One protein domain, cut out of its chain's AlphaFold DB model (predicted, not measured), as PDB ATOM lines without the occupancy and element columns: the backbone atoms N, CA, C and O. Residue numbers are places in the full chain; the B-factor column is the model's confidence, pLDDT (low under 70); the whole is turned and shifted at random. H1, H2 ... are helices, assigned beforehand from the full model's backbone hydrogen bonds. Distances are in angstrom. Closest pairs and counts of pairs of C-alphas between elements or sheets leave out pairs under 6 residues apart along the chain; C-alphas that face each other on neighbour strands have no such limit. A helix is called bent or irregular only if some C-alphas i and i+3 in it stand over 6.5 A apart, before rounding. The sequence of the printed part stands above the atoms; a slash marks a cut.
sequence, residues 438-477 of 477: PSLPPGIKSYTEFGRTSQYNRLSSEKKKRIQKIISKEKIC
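What this domain is: This is residues 438 to 477 of the 477 residues of an uncharacterized protein of Rhizophagus irregularis (strain DAOM 197198w) (UniProt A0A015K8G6). One longer helix, H3, makes one side of this small domain, and the chain before it folds back beneath it through two short helices, H1 packing on H3 near Ile 471 and H2 lying close to it near Lys 464. Before H1, residues 438 to 446 form a loop with no named element that folds back near Pro 442. The printed part has 40 residues, with three named helices in the order H1, H2, H3 and no named strand; the class is all helix. It is compact, with a radius of gyration of the C-alphas of 9.6 A, and spans 27 by 24 by 15 A.

Where its parts are: Start at C-alpha 438, at (8.219, 48.643, -35.576), and read on to H1, residues 447 to 450, which begins at C-alpha 447 at (2.604, 48.115, -27.637). After a tight link you reach H2, residues 454 to 457. A second tight link leads to H3, residues 461 to 474, which runs 20.0 A from C-alpha 461 at (17.778, 43.907, -27.422) to C-alpha 474 at (0.946, 53.331, -21.962).

How they stand to each other: Look first at H1 and H3, which touch; their closest C-alphas, those of Thr 448 and Ile 471, are 5.2 A apart. H1 and H2 are close but not clearly touching, with the closest C-alphas, those of Phe 450 and Tyr 456, 6.4 A apart. H2 and H3 are also close but not clearly touching, the closest C-alphas being those of Tyr 456 and Lys 464, at 7.1 A. In H3 every O i to N i+4 pair is within hydrogen-bond range; H1 and H2 are too short for such a pair, and each has 1 O i to N i+3 pair, which is within range.

The domain as a whole: The two C-alphas farthest apart are those of Arg 458 and Cys 477, at 27.4 A. The printed part has no cut, neither link between helices is long, and Cys 477 is the chain's last residue. Mean pLDDT of the printed part is 88.1; look for values under 70 at residues 475 to 477.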
ATOM      1  N   PRO A 438       9.075  49.295 -34.589       91.06
ATOM      2  CA  PRO A 438       8.219  48.643 -35.576       91.06
ATOM      3  C   PRO A 438       6.766  49.115 -35.466       91.06
ATOM      4  O   PRO A 438       6.284  49.400 -34.366       91.06
ATOM      5  N   SER A 439       6.067  49.148 -36.599       92.94
ATOM      6  CA  SER A 439       4.612  49.290 -36.636       92.94
ATOM      7  C   SER A 439       3.937  48.099 -35.958       92.94
ATOM      8  O   SER A 439       4.470  46.986 -35.955       92.94
ATOM      9  N   LEU A 440       2.755  48.334 -35.390       92.25
ATOM     10  CA  LEU A 440       1.970  47.265 -34.785       92.25
ATOM     11  C   LEU A 440       1.462  46.296 -35.870       92.25
ATOM     12  O   LEU A 440       0.997  46.753 -36.917       92.25
ATOM     13  N   PRO A 441       1.553  44.976 -35.644       89.19
ATOM     14  CA  PRO A 441       0.965  43.979 -36.531       89.19
ATOM     15  C   PRO A 441      -0.562  44.107 -36.627       89.19
ATOM     16  O   PRO A 441      -1.194  44.594 -35.684       89.19
ATOM     17  N   PRO A 442      -1.178  43.614 -37.719       88.31
ATOM     18  CA  PRO A 442      -2.630  43.566 -37.840       88.31
ATOM     19  C   PRO A 442      -3.277  42.871 -36.636       88.31
ATOM     20  O   PRO A 442      -2.804  41.832 -36.179       88.31
ATOM     21  N   GLY A 443      -4.358  43.457 -36.120       87.81
ATOM     22  CA  GLY A 443      -5.093  42.938 -34.962       87.81
ATOM     23  C   GLY A 443      -4.550  43.367 -33.595       87.81
ATOM     24  O   GLY A 443      -5.273  43.230 -32.614       87.81
ATOM     25  N   ILE A 444      -3.346  43.944 -33.519       91.56
ATOM     26  CA  ILE A 444      -2.741  44.407 -32.261       91.56
ATOM     27  C   ILE A 444      -2.985  45.901 -32.079       91.56
ATOM     28  O   ILE A 444      -2.636  46.707 -32.942       91.56
ATOM     29  N   LYS A 445      -3.556  46.286 -30.931       89.00
ATOM     30  CA  LYS A 445      -3.997  47.673 -30.685       89.00
ATOM     31  C   LYS A 445      -3.032  48.504 -29.839       89.00
ATOM     32  O   LYS A 445      -3.165  49.723 -29.803       89.00
ATOM     33  N   SER A 446      -2.079  47.876 -29.148       91.75
ATOM     34  CA  SER A 446      -1.139  48.569 -28.249       91.75
ATOM     35  C   SER A 446       0.247  47.930 -28.239       91.75
ATOM     36  O   SER A 446       0.400  46.738 -28.530       91.75
ATOM     37  N   TYR A 447       1.271  48.691 -27.837       92.50
ATOM     38  CA  TYR A 447       2.604  48.115 -27.637       92.50
ATOM     39  C   TYR A 447       2.650  47.183 -26.424       92.50
ATOM     40  O   TYR A 447       3.450  46.246 -26.404       92.50
ATOM     41  N   THR A 448       1.770  47.383 -25.440       92.00
ATOM     42  CA  THR A 448       1.601  46.475 -24.297       92.00
ATOM     43  C   THR A 448       1.167  45.078 -24.741       92.00
ATOM     44  O   THR A 448       1.698  44.079 -24.255       92.00
ATOM     45  N   GLU A 449       0.231  44.998 -25.686       91.44
ATOM     46  CA  GLU A 449      -0.190  43.740 -26.305       91.44
ATOM     47  C   GLU A 449       0.915  43.161 -27.198       91.44
ATOM     48  O   GLU A 449       1.255  41.983 -27.072       91.44
ATOM     49  N   PHE A 450       1.560  44.004 -28.014       93.00
ATOM     50  CA  PHE A 450       2.680  43.593 -28.864       93.00
ATOM     51  C   PHE A 450       3.820  42.940 -28.071       93.00
ATOM     52  O   PHE A 450       4.388  41.944 -28.523       93.00
ATOM     53  N   GLY A 451       4.109  43.436 -26.863       90.44
ATOM     54  CA  GLY A 451       5.137  42.901 -25.968       90.44
ATOM     55  C   GLY A 451       4.939  41.439 -25.542       90.44
ATOM     56  O   GLY A 451       5.883  40.829 -25.047       90.44
ATOM     57  N   ARG A 452       3.745  40.860 -25.743       90.12
ATOM     58  CA  ARG A 452       3.438  39.448 -25.441       90.12
ATOM     59  C   ARG A 452       3.584  38.517 -26.649       90.12
ATOM     60  O   ARG A 452       3.418  37.309 -26.515       90.12
ATOM     61  N   THR A 453       3.871  39.057 -27.829       91.12
ATOM     62  CA  THR A 453       3.902  38.281 -29.073       91.12
ATOM     63  C   THR A 453       5.252  37.619 -29.333       91.12
ATOM     64  O   THR A 453       6.309  38.100 -28.918       91.12
ATOM     65  N   SER A 454       5.244  36.543 -30.124       90.31
ATOM     66  CA  SER A 454       6.474  35.924 -30.635       90.31
ATOM     67  C   SER A 454       7.286  36.880 -31.520       90.31
ATOM     68  O   SER A 454       8.515  36.829 -31.516       90.31
ATOM     69  N   GLN A 455       6.620  37.797 -32.232       89.62
ATOM     70  CA  GLN A 455       7.275  38.809 -33.063       89.62
ATOM     71  C   GLN A 455       8.129  39.765 -32.228       89.62
ATOM     72  O   GLN A 455       9.271  40.039 -32.595       89.62
ATOM     73  N   TYR A 456       7.632  40.202 -31.069       93.00
ATOM     74  CA  TYR A 456       8.422  40.988 -30.123       93.00
ATOM     75  C   TYR A 456       9.660  40.220 -29.634       93.00
ATOM     76  O   TYR A 456      10.761  40.777 -29.582       93.00
ATOM     77  N   ASN A 457       9.525  38.921 -29.354       90.69
ATOM     78  CA  ASN A 457      10.643  38.082 -28.905       90.69
ATOM     79  C   ASN A 457      11.748  37.926 -29.958       90.69
ATOM     80  O   ASN A 457      12.909  37.756 -29.584       90.69
ATOM     81  N   ARG A 458      11.427  38.070 -31.247       92.69
ATOM     82  CA  ARG A 458      12.399  38.050 -32.353       92.69
ATOM     83  C   ARG A 458      13.149  39.378 -32.547       92.69
ATOM     84  O   ARG A 458      14.093  39.431 -33.328       92.69
ATOM     85  N   LEU A 459      12.762  40.454 -31.857       91.81
ATOM     86  CA  LEU A 459      13.437  41.751 -31.966       91.81
ATOM     87  C   LEU A 459      14.797  41.767 -31.249       91.81
ATOM     88  O   LEU A 459      15.009  41.075 -30.251       91.81
ATOM     89  N   SER A 460      15.698  42.635 -31.720       93.12
ATOM     90  CA  SER A 460      16.975  42.895 -31.049       93.12
ATOM     91  C   SER A 460      16.777  43.500 -29.655       93.12
ATOM     92  O   SER A 460      15.764  44.156 -29.391       93.12
ATOM     93  N   SER A 461      17.769  43.328 -28.775       91.31
ATOM     94  CA  SER A 461      17.778  43.907 -27.422       91.31
ATOM     95  C   SER A 461      17.436  45.397 -27.430       91.31
ATOM     96  O   SER A 461      16.611  45.853 -26.643       91.31
ATOM     97  N   GLU A 462      18.003  46.154 -28.370       90.94
ATOM     98  CA  GLU A 462      17.803  47.601 -28.421       90.94
ATOM     99  C   GLU A 462      16.409  47.994 -28.901       90.94
ATOM    100  O   GLU A 462      15.814  48.921 -28.355       90.94
ATOM    101  N   LYS A 463      15.832  47.256 -29.858       91.12
ATOM    102  CA  LYS A 463      14.431  47.464 -30.256       91.12
ATOM    103  C   LYS A 463      13.478  47.107 -29.110       91.12
ATOM    104  O   LYS A 463      12.545  47.866 -28.851       91.12
ATOM    105  N   LYS A 464      13.748  46.018 -28.381       92.69
ATOM    106  CA  LYS A 464      12.980  45.612 -27.194       92.69
ATOM    107  C   LYS A 464      12.999  46.688 -26.108       92.69
ATOM    108  O   LYS A 464      11.933  47.087 -25.654       92.69
ATOM    109  N   LYS A 465      14.171  47.235 -25.760       91.81
ATOM    110  CA  LYS A 465      14.293  48.328 -24.770       91.81
ATOM    111  C   LYS A 465      13.461  49.557 -25.149       91.81
ATOM    112  O   LYS A 465      12.771  50.117 -24.299       91.81
ATOM    113  N   ARG A 466      13.479  49.958 -26.426       93.19
ATOM    114  CA  ARG A 466      12.679  51.096 -26.919       93.19
ATOM    115  C   ARG A 466      11.180  50.852 -26.757       93.19
ATOM    116  O   ARG A 466      10.468  51.724 -26.271       93.19
ATOM    117  N   ILE A 467      10.715  49.657 -27.118       92.88
ATOM    118  CA  ILE A 467       9.310  49.260 -26.963       92.88
ATOM    119  C   ILE A 467       8.920  49.195 -25.485       92.88
ATOM    120  O   ILE A 467       7.872  49.713 -25.119       92.88
ATOM    121  N   GLN A 468       9.763  48.633 -24.616       91.12
ATOM    122  CA  GLN A 468       9.499  48.590 -23.173       91.12
ATOM    123  C   GLN A 468       9.272  49.986 -22.594       91.12
ATOM    124  O   GLN A 468       8.355  50.174 -21.799       91.12
ATOM    125  N   LYS A 469      10.044  50.984 -23.037       90.62
ATOM    126  CA  LYS A 469       9.841  52.368 -22.609       90.62
ATOM    127  C   LYS A 469       8.496  52.948 -23.065       90.62
ATOM    128  O   LYS A 469       7.885  53.700 -22.308       90.62
ATOM    129  N   ILE A 470       8.026  52.584 -24.261       91.50
ATOM    130  CA  ILE A 470       6.686  52.945 -24.753       91.50
ATOM    131  C   ILE A 470       5.608  52.271 -23.896       91.50
ATOM    132  O   ILE A 470       4.709  52.949 -23.409       91.50
ATOM    133  N   ILE A 471       5.749  50.972 -23.613       90.56
ATOM    134  CA  ILE A 471       4.830  50.211 -22.748       90.56
ATOM    135  C   ILE A 471       4.735  50.844 -21.353       90.56
ATOM    136  O   ILE A 471       3.646  50.995 -20.806       90.56
ATOM    137  N   SER A 472       5.863  51.253 -20.764       86.94
ATOM    138  CA  SER A 472       5.866  51.942 -19.468       86.94
ATOM    139  C   SER A 472       5.086  53.256 -19.488       86.94
ATOM    140  O   SER A 472       4.621  53.680 -18.438       86.94
ATOM    141  N   LYS A 473       4.947  53.911 -20.646       82.31
ATOM    142  CA  LYS A 473       4.138  55.125 -20.799       82.31
ATOM    143  C   LYS A 473       2.663  54.828 -21.028       82.31
ATOM    144  O   LYS A 473       1.848  55.527 -20.443       82.31
ATOM    145  N   GLU A 474       2.334  53.786 -21.790       81.94
ATOM    146  CA  GLU A 474       0.946  53.331 -21.962       81.94
ATOM    147  C   GLU A 474       0.292  52.957 -20.625       81.94
ATOM    148  O   GLU A 474      -0.886  53.209 -20.439       81.94
ATOM    149  N   LYS A 475       1.058  52.409 -19.672       69.62
ATOM    150  CA  LYS A 475       0.559  52.035 -18.335       69.62
ATOM    151  C   LYS A 475       0.341  53.207 -17.365       69.62
ATOM    152  O   LYS A 475      -0.150  52.980 -16.266       69.62
ATOM    153  N   ILE A 476       0.809  54.410 -17.708       59.09
ATOM    154  CA  ILE A 476       0.737  55.613 -16.852       59.09
ATOM    155  C   ILE A 476      -0.418  56.542 -17.290       59.09
ATOM    156  O   ILE A 476      -0.709  57.519 -16.604       59.09
ATOM    157  N   CYS A 477      -1.077  56.236 -18.408       41.28
ATOM    158  CA  CYS A 477      -2.331  56.853 -18.839       41.28
ATOM    159  C   CYS A 477      -3.498  55.939 -18.474       41.28
ATOM    160  O   CYS A 477      -4.579  56.498 -18.196       41.28
TER     161      CYS A 477